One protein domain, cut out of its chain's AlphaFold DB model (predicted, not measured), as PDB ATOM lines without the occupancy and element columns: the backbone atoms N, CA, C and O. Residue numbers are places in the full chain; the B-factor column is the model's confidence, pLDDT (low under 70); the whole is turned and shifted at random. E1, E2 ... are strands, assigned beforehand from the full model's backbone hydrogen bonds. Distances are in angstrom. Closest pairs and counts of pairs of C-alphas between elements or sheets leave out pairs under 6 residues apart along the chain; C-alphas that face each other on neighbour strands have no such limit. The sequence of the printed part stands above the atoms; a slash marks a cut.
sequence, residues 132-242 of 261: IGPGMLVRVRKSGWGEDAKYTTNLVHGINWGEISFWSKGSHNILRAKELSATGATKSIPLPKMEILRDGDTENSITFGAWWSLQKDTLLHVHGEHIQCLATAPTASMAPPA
ATOM      1  N   ILE A 132     -35.656  28.741 -39.502       92.25
ATOM      2  CA  ILE A 132     -34.718  28.475 -38.406       92.25
ATOM      3  C   ILE A 132     -35.519  28.433 -37.105       92.25
ATOM      4  O   ILE A 132     -35.908  29.470 -36.574       92.25
ATOM      5  N   GLY A 133     -35.754  27.245 -36.552       94.75
ATOM      6  CA  GLY A 133     -36.512  27.119 -35.306       94.75
ATOM      7  C   GLY A 133     -36.785  25.678 -34.871       94.75
ATOM      8  O   GLY A 133     -36.195  24.743 -35.418       94.75
ATOM      9  N   PRO A 134     -37.661  25.475 -33.869       96.50
ATOM     10  CA  PRO A 134     -38.095  24.152 -33.436       96.50
ATOM     11  C   PRO A 134     -38.744  23.373 -34.585       96.50
ATOM     12  O   PRO A 134     -39.661  23.869 -35.238       96.50
ATOM     13  N   GLY A 135     -38.267  22.150 -34.815       95.25
ATOM     14  CA  GLY A 135     -38.615  21.301 -35.955       95.25
ATOM     15  C   GLY A 135     -37.519  21.215 -37.022       95.25
ATOM     16  O   GLY A 135     -37.570  20.325 -37.863       95.25
ATOM     17  N   MET A 136     -36.510  22.091 -36.978       94.69
ATOM     18  CA  MET A 136     -35.382  22.067 -37.911       94.69
ATOM     19  C   MET A 136     -34.476  20.858 -37.640       94.69
ATOM     20  O   MET A 136     -34.147  20.567 -36.486       94.69
ATOM     21  N   LEU A 137     -34.030  20.181 -38.698       95.69
ATOM     22  CA  LEU A 137     -33.028  19.119 -38.627       95.69
ATOM     23  C   LEU A 137     -31.662  19.673 -39.003       95.69
ATOM     24  O   LEU A 137     -31.489  20.264 -40.069       95.69
ATOM     25  N   VAL A 138     -30.680  19.435 -38.141       93.94
ATOM     26  CA  VAL A 138     -29.312  19.917 -38.327       93.94
ATOM     27  C   VAL A 138     -28.297  18.809 -38.121       93.94
ATOM     28  O   VAL A 138     -28.424  17.969 -37.226       93.94
ATOM     29  N   ARG A 139     -27.237  18.836 -38.919       93.88
ATOM     30  CA  ARG A 139     -26.058  17.996 -38.747       93.88
ATOM     31  C   ARG A 139     -24.982  18.812 -38.043       93.88
ATOM     32  O   ARG A 139     -24.619  19.881 -38.516       93.88
ATOM     33  N   VAL A 140     -24.487  18.332 -36.906       91.62
ATOM     34  CA  VAL A 140     -23.497  19.040 -36.078       91.62
ATOM     35  C   VAL A 140     -22.242  18.196 -35.962       91.62
ATOM     36  O   VAL A 140     -22.328  16.997 -35.685       91.62
ATOM     37  N   ARG A 141     -21.072  18.806 -36.147       90.25
ATOM     38  CA  ARG A 141     -19.788  18.118 -35.987       90.25
ATOM     39  C   ARG A 141     -19.579  17.714 -34.525       90.25
ATOM     40  O   ARG A 141     -19.658  18.550 -33.629       90.25
ATOM     41  N   LYS A 142     -19.305  16.433 -34.285       90.06
ATOM     42  CA  LYS A 142     -19.044  15.847 -32.961       90.06
ATOM     43  C   LYS A 142     -17.551  15.775 -32.654       90.06
ATOM     44  O   LYS A 142     -17.147  16.104 -31.546       90.06
ATOM     45  N   SER A 143     -16.740  15.338 -33.614       89.44
ATOM     46  CA  SER A 143     -15.288  15.188 -33.451       89.44
ATOM     47  C   SER A 143     -14.586  15.134 -34.808       89.44
ATOM     48  O   SER A 143     -15.253  15.037 -35.834       89.44
ATOM     49  N   GLY A 144     -13.253  15.130 -34.803       86.25
ATOM     50  CA  GLY A 144     -12.444  15.006 -36.018       86.25
ATOM     51  C   GLY A 144     -12.363  16.292 -36.844       86.25
ATOM     52  O   GLY A 144     -13.028  17.292 -36.553       86.25
ATOM     53  N   TRP A 145     -11.519  16.242 -37.869       84.31
ATOM     54  CA  TRP A 145     -11.253  17.317 -38.822       84.31
ATOM     55  C   TRP A 145     -11.102  16.711 -40.222       84.31
ATOM     56  O   TRP A 145     -10.752  15.541 -40.336       84.31
ATOM     57  N   GLY A 146     -11.359  17.494 -41.273       83.75
ATOM     58  CA  GLY A 146     -11.245  17.010 -42.654       83.75
ATOM     59  C   GLY A 146     -12.147  15.805 -42.930       83.75
ATOM     60  O   GLY A 146     -13.316  15.807 -42.541       83.75
ATOM     61  N   GLU A 147     -11.589  14.782 -43.574       83.00
ATOM     62  CA  GLU A 147     -12.279  13.532 -43.923       83.00
ATOM     63  C   GLU A 147     -12.673  12.698 -42.689       83.00
ATOM     64  O   GLU A 147     -13.699  12.020 -42.704       83.00
ATOM     65  N   ASP A 148     -11.948  12.837 -41.574       86.69
ATOM     66  CA  ASP A 148     -12.233  12.143 -40.307       86.69
ATOM     67  C   ASP A 148     -13.337  12.818 -39.473       86.69
ATOM     68  O   ASP A 148     -13.619  12.421 -38.331       86.69
ATOM     69  N   ALA A 149     -13.948  13.888 -39.989       87.94
ATOM     70  CA  ALA A 149     -14.987  14.616 -39.279       87.94
ATOM     71  C   ALA A 149     -16.226  13.734 -39.058       87.94
ATOM     72  O   ALA A 149     -16.940  13.343 -39.982       87.94
ATOM     73  N   LYS A 150     -16.534  13.471 -37.786       90.75
ATOM     74  CA  LYS A 150     -17.738  12.754 -37.365       90.75
ATOM     75  C   LYS A 150     -18.836  13.751 -37.060       90.75
ATOM     76  O   LYS A 150     -18.625  14.714 -36.321       90.75
ATOM     77  N   TYR A 151     -20.031  13.478 -37.559       93.06
ATOM     78  CA  TYR A 151     -21.203  14.318 -37.361       93.06
ATOM     79  C   TYR A 151     -22.310  13.560 -36.643       93.06
ATOM     80  O   TYR A 151     -22.384  12.335 -36.711       93.06
ATOM     81  N   THR A 152     -23.202  14.295 -35.988       94.62
ATOM     82  CA  THR A 152     -24.473  13.744 -35.523       94.62
ATOM     83  C   THR A 152     -25.640  14.555 -36.042       94.62
ATOM     84  O   THR A 152     -25.540  15.771 -36.224       94.62
ATOM     85  N   THR A 153     -26.753  13.874 -36.287       96.31
ATOM     86  CA  THR A 153     -28.016  14.492 -36.689       96.31
ATOM     87  C   THR A 153     -28.800  14.867 -35.443       96.31
ATOM     88  O   THR A 153     -28.912  14.076 -34.509       96.31
ATOM     89  N   ASN A 154     -29.324  16.087 -35.404       96.88
ATOM     90  CA  ASN A 154     -30.016  16.633 -34.248       96.88
ATOM     91  C   ASN A 154     -31.313  17.309 -34.696       96.88
ATOM     92  O   ASN A 154     -31.345  17.986 -35.724       96.88
ATOM     93  N   LEU A 155     -32.361  17.156 -33.895       96.94
ATOM     94  CA  LEU A 155     -33.621  17.874 -34.036       96.94
ATOM     95  C   LEU A 155     -33.606  19.089 -33.113       96.94
ATOM     96  O   LEU A 155     -33.467  18.950 -31.895       96.94
ATOM     97  N   VAL A 156     -33.768  20.282 -33.677       96.31
ATOM     98  CA  VAL A 156     -33.979  21.499 -32.893       96.31
ATOM     99  C   VAL A 156     -35.370  21.437 -32.278       96.31
ATOM    100  O   VAL A 156     -36.356  21.263 -32.983       96.31
ATOM    101  N   HIS A 157     -35.462  21.587 -30.960       96.19
ATOM    102  CA  HIS A 157     -36.720  21.453 -30.221       96.19
ATOM    103  C   HIS A 157     -37.041  22.664 -29.338       96.19
ATOM    104  O   HIS A 157     -38.108  22.714 -28.733       96.19
ATOM    105  N   GLY A 158     -36.143  23.647 -29.227       96.25
ATOM    106  CA  GLY A 158     -36.392  24.836 -28.415       96.25
ATOM    107  C   GLY A 158     -35.478  26.006 -28.753       96.25
ATOM    108  O   GLY A 158     -34.445  25.838 -29.400       96.25
ATOM    109  N   ILE A 159     -35.864  27.192 -28.284       95.62
ATOM    110  CA  ILE A 159     -35.112  28.442 -28.437       95.62
ATOM    111  C   ILE A 159     -34.938  29.072 -27.054       95.62
ATOM    112  O   ILE A 159     -35.899  29.232 -26.303       95.62
ATOM    113  N   ASN A 160     -33.711  29.455 -26.718       95.31
ATOM    114  CA  ASN A 160     -33.405  30.265 -25.552       95.31
ATOM    115  C   ASN A 160     -33.560  31.753 -25.896       95.31
ATOM    116  O   ASN A 160     -32.594  32.454 -26.200       95.31
ATOM    117  N   TRP A 161     -34.804  32.229 -25.873       95.25
ATOM    118  CA  TRP A 161     -35.161  33.597 -26.259       95.25
ATOM    119  C   TRP A 161     -34.411  34.675 -25.459       95.25
ATOM    120  O   TRP A 161     -34.086  35.732 -26.005       95.25
ATOM    121  N   GLY A 162     -34.086  34.411 -24.188       93.69
ATOM    122  CA  GLY A 162     -33.363  35.348 -23.322       93.69
ATOM    123  C   GLY A 162     -31.950  35.685 -23.812       93.69
ATOM    124  O   GLY A 162     -31.491  36.811 -23.614       93.69
ATOM    125  N   GLU A 163     -31.306  34.751 -24.519       92.50
ATOM    126  CA  GLU A 163     -29.945  34.908 -25.052       92.50
ATOM    127  C   GLU A 163     -29.896  35.730 -26.343       92.50
ATOM    128  O   GLU A 163     -28.848  36.263 -26.704       92.50
ATOM    129  N   ILE A 164     -31.032  35.897 -27.027       92.25
ATOM    130  CA  ILE A 164     -31.114  36.762 -28.202       92.25
ATOM    131  C   ILE A 164     -31.158  38.214 -27.720       92.25
ATOM    132  O   ILE A 164     -32.185  38.708 -27.237       92.25
ATOM    133  N   SER A 165     -30.029  38.906 -27.855       91.69
ATOM    134  CA  SER A 165     -29.872  40.303 -27.458       91.69
ATOM    135  C   SER A 165     -28.918  41.051 -28.383       91.69
ATOM    136  O   SER A 165     -27.906  40.505 -28.815       91.69
ATOM    137  N   PHE A 166     -29.204  42.330 -28.622       89.19
ATOM    138  CA  PHE A 166     -28.320  43.264 -29.317       89.19
ATOM    139  C   PHE A 166     -26.934  43.347 -28.653       89.19
ATOM    140  O   PHE A 166     -25.917  43.515 -29.327       89.19
ATOM    141  N   TRP A 167     -26.895  43.166 -27.328       87.50
ATOM    142  CA  TRP A 167     -25.684  43.218 -26.508       87.50
ATOM    143  C   TRP A 167     -24.915  41.889 -26.459       87.50
ATOM    144  O   TRP A 167     -23.760  41.876 -26.044       87.50
ATOM    145  N   SER A 168     -25.516  40.783 -26.917       84.62
ATOM    146  CA  SER A 168     -24.902  39.448 -26.964       84.62
ATOM    147  C   SER A 168     -24.888  38.917 -28.399       84.62
ATOM    148  O   SER A 168     -25.640  38.023 -28.784       84.62
ATOM    149  N   LYS A 169     -24.012  39.496 -29.230       70.12
ATOM    150  CA  LYS A 169     -23.918  39.158 -30.663       70.12
ATOM    151  C   LYS A 169     -23.321  37.776 -30.938       70.12
ATOM    152  O   LYS A 169     -23.553  37.225 -32.011       70.12
ATOM    153  N   GLY A 170     -22.586  37.207 -29.976       69.81
ATOM    154  CA  GLY A 170     -21.967  35.880 -30.102       69.81
ATOM    155  C   GLY A 170     -22.980  34.776 -30.411       69.81
ATOM    156  O   GLY A 170     -22.619  33.757 -30.986       69.81
ATOM    157  N   SER A 171     -24.263  35.012 -30.105       71.50
ATOM    158  CA  SER A 171     -25.375  34.143 -30.494       71.50
ATOM    159  C   SER A 171     -25.200  32.686 -30.057       71.50
ATOM    160  O   SER A 171     -25.802  31.787 -30.638       71.50
ATOM    161  N   HIS A 172     -24.369  32.440 -29.042       80.81
ATOM    162  CA  HIS A 172     -24.059  31.107 -28.548       80.81
ATOM    163  C   HIS A 172     -25.230  30.559 -27.735       80.81
ATOM    164  O   HIS A 172     -25.917  31.293 -27.033       80.81
ATOM    165  N   ASN A 173     -25.428  29.246 -27.807       87.50
ATOM    166  CA  ASN A 173     -26.402  28.519 -26.998       87.50
ATOM    167  C   ASN A 173     -27.874  28.959 -27.148       87.50
ATOM    168  O   ASN A 173     -28.657  28.851 -26.200       87.50
ATOM    169  N   ILE A 174     -28.265  29.443 -28.329       92.50
ATOM    170  CA  ILE A 174     -29.634  29.915 -28.571       92.50
ATOM    171  C   ILE A 174     -30.570  28.761 -28.923       92.50
ATOM    172  O   ILE A 174     -31.633  28.628 -28.325       92.50
ATOM    173  N   LEU A 175     -30.209  27.919 -29.887       94.50
ATOM    174  CA  LEU A 175     -31.046  26.798 -30.301       94.50
ATOM    175  C   LEU A 175     -30.758  25.591 -29.411       94.50
ATOM    176  O   LEU A 175     -29.604  25.225 -29.208       94.50
ATOM    177  N   ARG A 176     -31.799  24.944 -28.893       96.25
ATOM    178  CA  ARG A 176     -31.682  23.676 -28.164       96.25
ATOM    179  C   ARG A 176     -31.995  22.539 -29.115       96.25
ATOM    180  O   ARG A 176     -33.077  22.508 -29.703       96.25
ATOM    181  N   ALA A 177     -31.048  21.626 -29.271       96.50
ATOM    182  CA  ALA A 177     -31.170  20.490 -30.161       96.50
ATOM    183  C   ALA A 177     -30.945  19.179 -29.415       96.50
ATOM    184  O   ALA A 177     -30.128  19.098 -28.498       96.50
ATOM    185  N   LYS A 178     -31.665  18.146 -29.838       97.62
ATOM    186  CA  LYS A 178     -31.559  16.792 -29.310       97.62
ATOM    187  C   LYS A 178     -31.011  15.881 -30.393       97.62
ATOM    188  O   LYS A 178     -31.520  15.879 -31.512       97.62
ATOM    189  N   GLU A 179     -29.974  15.129 -30.067       97.00
ATOM    190  CA  GLU A 179     -29.376  14.166 -30.979       97.00
ATOM    191  C   GLU A 179     -30.362  13.036 -31.293       97.00
ATOM    192  O   GLU A 179     -30.970  12.458 -30.391       97.00
ATOM    193  N   LEU A 180     -30.502  12.708 -32.577       96.50
ATOM    194  CA  LEU A 180     -31.305  11.586 -33.062       96.50
ATOM    195  C   LEU A 180     -30.480  10.295 -33.009       96.50
ATOM    196  O   LEU A 180     -30.212   9.655 -34.019       96.50
ATOM    197  N   SER A 181     -30.028   9.948 -31.809       93.62
ATOM    198  CA  SER A 181     -29.335   8.696 -31.506       93.62
ATOM    199  C   SER A 181     -29.936   8.065 -30.254       93.62
ATOM    200  O   SER A 181     -30.685   8.718 -29.525       93.62
ATOM    201  N   ALA A 182     -29.583   6.809 -29.965       91.44
ATOM    202  CA  ALA A 182     -30.059   6.106 -28.769       91.44
ATOM    203  C   ALA A 182     -29.734   6.853 -27.460       91.44
ATOM    204  O   ALA A 182     -30.461   6.733 -26.480       91.44
ATOM    205  N   THR A 183     -28.669   7.661 -27.454       93.38
ATOM    206  CA  THR A 183     -28.287   8.461 -26.281       93.38
ATOM    207  C   THR A 183     -29.204   9.664 -26.059       93.38
ATOM    208  O   THR A 183     -29.337  10.129 -24.931       93.38
ATOM    209  N   GLY A 184     -29.816  10.198 -27.123       93.56
ATOM    210  CA  GLY A 184     -30.688  11.369 -27.045       93.56
ATOM    211  C   GLY A 184     -30.022  12.618 -26.460       93.56
ATOM    212  O   GLY A 184     -30.723  13.445 -25.875       93.56
ATOM    213  N   ALA A 185     -28.695  12.746 -26.569       95.00
ATOM    214  CA  ALA A 185     -27.934  13.831 -25.958       95.00
ATOM    215  C   ALA A 185     -28.437  15.214 -26.409       95.00
ATOM    216  O   ALA A 185     -28.658  15.458 -27.596       95.00
ATOM    217  N   THR A 186     -28.593  16.141 -25.468       95.88
ATOM    218  CA  THR A 186     -28.987  17.525 -25.763       95.88
ATOM    219  C   THR A 186     -27.767  18.412 -25.945       95.88
ATOM    220  O   THR A 186     -26.807  18.315 -25.182       95.88
ATOM    221  N   LYS A 187     -27.820  19.328 -26.909       93.69
ATOM    222  CA  LYS A 187     -26.785  20.333 -27.144       93.69
ATOM    223  C   LYS A 187     -27.394  21.687 -27.449       93.69
ATOM    224  O   LYS A 187     -28.508  21.788 -27.963       93.69
ATOM    225  N   SER A 188     -26.626  22.722 -27.149       92.94
ATOM    226  CA  SER A 188     -26.979  24.085 -27.512       92.94
ATOM    227  C   SER A 188     -26.194  24.481 -28.758       92.94
ATOM    228  O   SER A 188     -24.991  24.251 -28.846       92.94
ATOM    229  N   ILE A 189     -26.893  25.035 -29.738       91.00
ATOM    230  CA  ILE A 189     -26.369  25.401 -31.049       91.00
ATOM    231  C   ILE A 189     -26.494  26.924 -31.180       91.00
ATOM    232  O   ILE A 189     -27.528  27.488 -30.798       91.00
ATOM    233  N   PRO A 190     -25.457  27.629 -31.655       89.44
ATOM    234  CA  PRO A 190     -25.566  29.058 -31.899       89.44
ATOM    235  C   PRO A 190     -26.577  29.353 -33.010       89.44
ATOM    236  O   PRO A 190     -26.756  28.522 -33.897       89.44
ATOM    237  N   LEU A 191     -27.194  30.538 -33.023       84.50
ATOM    238  CA  LEU A 191     -27.807  30.998 -34.276       84.50
ATOM    239  C   LEU A 191     -26.710  31.179 -35.332       84.50
ATOM    240  O   LEU A 191     -25.571  31.508 -34.972       84.50
ATOM    241  N   PRO A 192     -27.025  30.998 -36.624       75.62
ATOM    242  CA  PRO A 192     -26.099  31.409 -37.664       75.62
ATOM    243  C   PRO A 192     -25.744  32.885 -37.461       75.62
ATOM    244  O   PRO A 192     -26.615  33.708 -37.176       75.62
ATOM    245  N   LYS A 193     -24.434  33.182 -37.472       67.75
ATOM    246  CA  LYS A 193     -23.881  34.465 -37.011       67.75
ATOM    247  C   LYS A 193     -24.587  35.591 -37.746       67.75
ATOM    248  O   LYS A 193     -24.445  35.668 -38.952       67.75
ATOM    249  N   MET A 194     -25.290  36.442 -37.011       64.31
ATOM    250  CA  MET A 194     -25.995  37.592 -37.560       64.31
ATOM    251  C   MET A 194     -25.054  38.794 -37.538       64.31
ATOM    252  O   MET A 194     -24.857  39.413 -36.487       64.31
ATOM    253  N   GLU A 195     -24.420  39.111 -38.665       58.91
ATOM    254  CA  GLU A 195     -23.539  40.282 -38.743       58.91
ATOM    255  C   GLU A 195     -24.357  41.565 -38.826       58.91
ATOM    256  O   GLU A 195     -24.586  42.125 -39.887       58.91
ATOM    257  N   ILE A 196     -24.796  42.068 -37.676       56.44
ATOM    258  CA  ILE A 196     -25.352  43.419 -37.622       56.44
ATOM    259  C   ILE A 196     -24.194  44.404 -37.572       56.44
ATOM    260  O   ILE A 196     -23.559  44.556 -36.513       56.44
ATOM    261  N   LEU A 197     -23.943  45.040 -38.720       55.41
ATOM    262  CA  LEU A 197     -23.006  46.148 -38.891       55.41
ATOM    263  C   LEU A 197     -23.238  47.193 -37.788       55.41
ATOM    264  O   LEU A 197     -24.376  47.502 -37.431       55.41
ATOM    265  N   ARG A 198     -22.146  47.634 -37.149       53.09
ATOM    266  CA  ARG A 198     -22.198  48.514 -35.969       53.09
ATOM    267  C   ARG A 198     -22.515  49.963 -36.322       53.09
ATOM    268  O   ARG A 198     -23.085  50.642 -35.475       53.09
ATOM    269  N   ASP A 199     -22.219  50.385 -37.545       48.75
ATOM    270  CA  ASP A 199     -22.130  51.799 -37.871       48.75
ATOM    271  C   ASP A 199     -22.971  52.127 -39.108       48.75
ATOM    272  O   ASP A 199     -22.764  51.586 -40.191       48.75
ATOM    273  N   GLY A 200     -23.931  53.030 -38.933       48.91
ATOM    274  CA  GLY A 200     -24.432  53.871 -40.017       48.91
ATOM    275  C   GLY A 200     -25.698  53.419 -40.728       48.91
ATOM    276  O   GLY A 200     -26.575  54.260 -40.881       48.91
ATOM    277  N   ASP A 201     -25.841  52.150 -41.123       45.59
ATOM    278  CA  ASP A 201     -26.906  51.812 -42.079       45.59
ATOM    279  C   ASP A 201     -28.123  51.092 -41.482       45.59
ATOM    280  O   ASP A 201     -28.102  49.957 -40.987       45.59
ATOM    281  N   THR A 202     -29.221  51.832 -41.535       50.78
ATOM    282  CA  THR A 202     -30.590  51.394 -41.350       50.78
ATOM    283  C   THR A 202     -30.936  50.335 -42.392       50.78
ATOM    284  O   THR A 202     -30.955  50.616 -43.574       50.78
ATOM    285  N   GLU A 203     -31.301  49.140 -41.920       47.59
ATOM    286  CA  GLU A 203     -31.989  48.106 -42.716       47.59
ATOM    287  C   GLU A 203     -31.096  47.301 -43.684       47.59
ATOM    288  O   GLU A 203     -30.874  47.676 -44.820       47.59
ATOM    289  N   ASN A 204     -30.674  46.095 -43.272       48.72
ATOM    290  CA  ASN A 204     -31.121  44.831 -43.906       48.72
ATOM    291  C   ASN A 204     -30.119  43.676 -43.917       48.72
ATOM    292  O   ASN A 204     -30.552  42.548 -44.134       48.72
ATOM    293  N   SER A 205     -28.834  43.844 -43.621       51.50
ATOM    294  CA  SER A 205     -27.926  42.695 -43.734       51.50
ATOM    295  C   SER A 205     -27.777  41.934 -42.411       51.50
ATOM    296  O   SER A 205     -26.739  41.989 -41.767       51.50
ATOM    297  N   ILE A 206     -28.803  41.185 -41.989       57.03
ATOM    298  CA  ILE A 206     -28.522  39.981 -41.188       57.03
ATOM    299  C   ILE A 206     -28.018  38.931 -42.185       57.03
ATOM    300  O   ILE A 206     -28.808  38.196 -42.776       57.03
ATOM    301  N   THR A 207     -26.710  38.915 -42.436       54.97
ATOM    302  CA  THR A 207     -26.055  37.820 -43.166       54.97
ATOM    303  C   THR A 207     -25.790  36.672 -42.204       54.97
ATOM    304  O   THR A 207     -25.686  36.899 -40.999       54.97
ATOM    305  N   PHE A 208     -25.697  35.448 -42.720       55.50
ATOM    306  CA  PHE A 208     -25.247  34.302 -41.935       55.50
ATOM    307  C   PHE A 208     -23.751  34.148 -42.082       55.50
ATOM    308  O   PHE A 208     -23.242  34.019 -43.191       55.50
ATOM    309  N   GLY A 209     -23.038  34.173 -40.961       53.97
ATOM    310  CA  GLY A 209     -21.605  33.911 -40.979       53.97
ATOM    311  C   GLY A 209     -21.270  32.441 -41.228       53.97
ATOM    312  O   GLY A 209     -22.093  31.546 -41.043       53.97
ATOM    313  N   ALA A 210     -19.994  32.226 -41.552       51.59
ATOM    314  CA  ALA A 210     -19.362  31.008 -42.077       51.59
ATOM    315  C   ALA A 210     -19.423  29.723 -41.215       51.59
ATOM    316  O   ALA A 210     -18.696  28.775 -41.475       51.59
ATOM    317  N   TRP A 211     -20.232  29.682 -40.152       57.91
ATOM    318  CA  TRP A 211     -20.371  28.503 -39.279       57.91
ATOM    319  C   TRP A 211     -21.546  27.608 -39.676       57.91
ATOM    320  O   TRP A 211     -21.686  26.507 -39.138       57.91
ATOM    321  N   TRP A 212     -22.396  28.112 -40.568       66.75
ATOM    322  CA  TRP A 212     -23.582  27.453 -41.076       66.75
ATOM    323  C   TRP A 212     -23.533  27.424 -42.595       66.75
ATOM    324  O   TRP A 212     -23.468  28.485 -43.210       66.75
ATOM    325  N   SER A 213     -23.699  26.239 -43.179       60.62
ATOM    326  CA  SER A 213     -24.205  26.138 -44.546       60.62
ATOM    327  C   SER A 213     -25.707  25.886 -44.517       60.62
ATOM    328  O   SER A 213     -26.207  24.919 -43.927       60.62
ATOM    329  N   LEU A 214     -26.425  26.811 -45.152       56.75
ATOM    330  CA  LEU A 214     -27.842  26.685 -45.488       56.75
ATOM    331  C   LEU A 214     -28.037  26.178 -46.927       56.75
ATOM    332  O   LEU A 214     -29.161  25.856 -47.311       56.75
ATOM    333  N   GLN A 215     -26.971  26.111 -47.734       56.72
ATOM    334  CA  GLN A 215     -27.042  25.619 -49.107       56.72
ATOM    335  C   GLN A 215     -27.003  24.090 -49.108       56.72
ATOM    336  O   GLN A 215     -26.084  23.476 -48.573       56.72
ATOM    337  N   LYS A 216     -28.015  23.473 -49.729       48.41
ATOM    338  CA  LYS A 216     -28.165  22.012 -49.781       48.41
ATOM    339  C   LYS A 216     -27.124  21.300 -50.660       48.41
ATOM    340  O   LYS A 216     -26.954  20.104 -50.467       48.41
ATOM    341  N   ASP A 217     -26.422  22.008 -51.554       40.91
ATOM    342  CA  ASP A 217     -25.699  21.369 -52.674       40.91
ATOM    343  C   ASP A 217     -24.248  21.811 -52.924       40.91
ATOM    344  O   ASP A 217     -23.586  21.279 -53.814       40.91
ATOM    345  N   THR A 218     -23.678  22.735 -52.152       45.25
ATOM    346  CA  THR A 218     -22.262  23.086 -52.331       45.25
ATOM    347  C   THR A 218     -21.387  22.208 -51.444       45.25
ATOM    348  O   THR A 218     -21.061  22.558 -50.314       45.25
ATOM    349  N   LEU A 219     -20.963  21.065 -51.987       44.31
ATOM    350  CA  LEU A 219     -19.936  20.176 -51.421       44.31
ATOM    351  C   LEU A 219     -18.541  20.822 -51.301       44.31
ATOM    352  O   LEU A 219     -17.594  20.157 -50.886       44.31
ATOM    353  N   LEU A 220     -18.388  22.107 -51.630       44.69
ATOM    354  CA  LEU A 220     -17.155  22.853 -51.407       44.69
ATOM    355  C   LEU A 220     -16.922  22.995 -49.901       44.69
ATOM    356  O   LEU A 220     -17.543  23.809 -49.224       44.69
ATOM    357  N   HIS A 221     -16.034  22.143 -49.394       45.78
ATOM    358  CA  HIS A 221     -15.569  22.099 -48.016       45.78
ATOM    359  C   HIS A 221     -14.841  23.401 -47.673       45.78
ATOM    360  O   HIS A 221     -13.613  23.471 -47.692       45.78
ATOM    361  N   VAL A 222     -15.586  24.451 -47.338       48.12
ATOM    362  CA  VAL A 222     -14.995  25.603 -46.667       48.12
ATOM    363  C   VAL A 222     -14.646  25.128 -45.258       48.12
ATOM    364  O   VAL A 222     -15.516  24.848 -44.432       48.12
ATOM    365  N   HIS A 223     -13.352  24.913 -45.025       43.66
ATOM    366  CA  HIS A 223     -12.795  24.418 -43.772       43.66
ATOM    367  C   HIS A 223     -13.363  25.192 -42.570       43.66
ATOM    368  O   HIS A 223     -12.966  26.326 -42.318       43.66
ATOM    369  N   GLY A 224     -14.273  24.578 -41.806       51.62
ATOM    370  CA  GLY A 224     -14.754  25.153 -40.546       51.62
ATOM    371  C   GLY A 224     -16.259  25.125 -40.304       51.62
ATOM    372  O   GLY A 224     -16.673  25.514 -39.217       51.62
ATOM    373  N   GLU A 225     -17.096  24.651 -41.227       56.94
ATOM    374  CA  GLU A 225     -18.536  24.595 -40.951       56.94
ATOM    375  C   GLU A 225     -18.879  23.512 -39.920       56.94
ATOM    376  O   GLU A 225     -18.787  22.306 -40.154       56.94
ATOM    377  N   HIS A 226     -19.272  23.958 -38.728       74.62
ATOM    378  CA  HIS A 226     -19.604  23.081 -37.610       74.62
ATOM    379  C   HIS A 226     -21.051  22.566 -37.665       74.62
ATOM    380  O   HIS A 226     -21.364  21.583 -36.984       74.62
ATOM    381  N   ILE A 227     -21.936  23.234 -38.416       86.00
ATOM    382  CA  ILE A 227     -23.385  22.999 -38.425       86.00
ATOM    383  C   ILE A 227     -23.917  23.085 -39.863       86.00
ATOM    384  O   ILE A 227     -23.665  24.060 -40.563       86.00
ATOM    385  N   GLN A 228     -24.689  22.088 -40.292       88.19
ATOM    386  CA  GLN A 228     -25.350  22.059 -41.602       88.19
ATOM    387  C   GLN A 228     -26.859  21.902 -41.422       88.19
ATOM    388  O   GLN A 228     -27.308  21.055 -40.643       88.19
ATOM    389  N   CYS A 229     -27.650  22.697 -42.141       89.75
ATOM    390  CA  CYS A 229     -29.105  22.576 -42.128       89.75
ATOM    391  C   CYS A 229     -29.559  21.484 -43.104       89.75
ATOM    392  O   CYS A 229     -29.359  21.599 -44.309       89.75
ATOM    393  N   LEU A 230     -30.195  20.428 -42.592       90.25
ATOM    394  CA  LEU A 230     -30.719  19.326 -43.408       90.25
ATOM    395  C   LEU A 230     -32.168  19.584 -43.841       90.25
ATOM    396  O   LEU A 230     -32.540  19.329 -44.985       90.25
ATOM    397  N   ALA A 231     -32.988  20.108 -42.928       91.56
ATOM    398  CA  ALA A 231     -34.377  20.467 -43.191       91.56
ATOM    399  C   ALA A 231     -34.801  21.643 -42.311       91.56
ATOM    400  O   ALA A 231     -34.494  21.660 -41.121       91.56
ATOM    401  N   THR A 232     -35.524  22.597 -42.892       91.19
ATOM    402  CA  THR A 232     -36.030  23.793 -42.212       91.19
ATOM    403  C   THR A 232     -37.273  23.479 -41.375       91.19
ATOM    404  O   THR A 232     -38.041  22.569 -41.684       91.19
ATOM    405  N   ALA A 233     -37.494  24.253 -40.319       89.31
ATOM    406  CA  ALA A 233     -38.679  24.173 -39.478       89.31
ATOM    407  C   ALA A 233     -39.919  24.798 -40.146       89.31
ATOM    408  O   ALA A 233     -39.799  25.799 -40.861       89.31
ATOM    409  N   PRO A 234     -41.129  24.296 -39.839       87.50
ATOM    410  CA  PRO A 234     -42.360  25.016 -40.134       87.50
ATOM    411  C   PRO A 234     -42.410  26.325 -39.334       87.50
ATOM    412  O   PRO A 234     -42.198  26.353 -38.124       87.50
ATOM    413  N   THR A 235     -42.723  27.432 -40.000       79.56
ATOM    414  CA  THR A 235     -42.646  28.786 -39.417       79.56
ATOM    415  C   THR A 235     -43.702  29.062 -38.343       79.56
ATOM    416  O   THR A 235     -43.518  29.950 -37.507       79.56
ATOM    417  N   ALA A 236     -44.780  28.274 -38.332       81.25
ATOM    418  CA  ALA A 236     -45.885  28.378 -37.386       81.25
ATOM    419  C   ALA A 236     -45.499  28.023 -35.936       81.25
ATOM    420  O   ALA A 236     -46.187  28.443 -35.011       81.25
ATOM    421  N   SER A 237     -44.394  27.298 -35.711       77.69
ATOM    422  CA  SER A 237     -43.969  26.860 -34.369       77.69
ATOM    423  C   SER A 237     -43.207  27.929 -33.568       77.69
ATOM    424  O   SER A 237     -42.890  27.722 -32.395       77.69
ATOM    425  N   MET A 238     -42.896  29.083 -34.168       91.81
ATOM    426  CA  MET A 238     -42.101  30.136 -33.530       91.81
ATOM    427  C   MET A 238     -42.964  31.160 -32.788       91.81
ATOM    428  O   MET A 238     -43.380  32.175 -33.356       91.81
ATOM    429  N   ALA A 239     -43.157  30.918 -31.491       93.56
ATOM    430  CA  ALA A 239     -43.810  31.832 -30.559       93.56
ATOM    431  C   ALA A 239     -42.822  32.281 -29.459       93.56
ATOM    432  O   ALA A 239     -42.544  31.505 -28.540       93.56
ATOM    433  N   PRO A 240     -42.241  33.495 -29.541       95.94
ATOM    434  CA  PRO A 240     -41.480  34.050 -28.425       95.94
ATOM    435  C   PRO A 240     -42.405  34.410 -27.247       95.94
ATOM    436  O   PRO A 240     -43.605  34.607 -27.452       95.94
ATOM    437  N   PRO A 241     -41.863  34.551 -26.023       96.62
ATOM    438  CA  PRO A 241     -42.593  35.118 -24.890       96.62
ATOM    439  C   PRO A 241     -43.174  36.503 -25.213       96.62
ATOM    440  O   PRO A 241     -42.576  37.264 -25.976       96.62
ATOM    441  N   ALA A 242     -44.323  36.845 -24.624       95.12
ATOM    442  CA  ALA A 242     -45.038  38.091 -24.924       95.12
ATOM    443  C   ALA A 242     -44.205  39.356 -24.625       95.12
ATOM    444  O   ALA A 242     -44.219  40.304 -25.406       95.12
TER     445      ALA A 242
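This is residues 132 to 242 of the 261 residues of an uncharacterized protein of Pseudomonadaceae bacterium (UniProt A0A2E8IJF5). There is little regular structure: one strongly twisted antiparallel sheet, E4-E3-E2-E1-E5, and a long loop, 190 to 226, with residues 198 to 203 sticking out. The printed part has 111 residues, 31 in strands E1 to E5, and no named helix: all strand. It is compact, spanning 44 by 33 by 23 A, radius of gyration of the C-alphas 14.9 A.

E1, residues 137 to 143, starts at C-alpha (-33.028, 19.119, -38.627). E2, residues 150 to 159, 25.1 A, bends by 60 degrees. E3 holds residues 175 to 179, E4 186 to 189 and E5 227 to 231, ending at C-alpha (-34.377, 20.467, -43.191).

E1 to E4 form a meander of antiparallel neighbours; N 140 and O 152 are within hydrogen-bond range, 2.9 A. E5 is antiparallel to E1, with N 139 and O 228 2.8 A apart.

The printed part has no cut; E2 to E3 and E4 to E5 are long links; pLDDT is under 70 at 170 and 193 to 225.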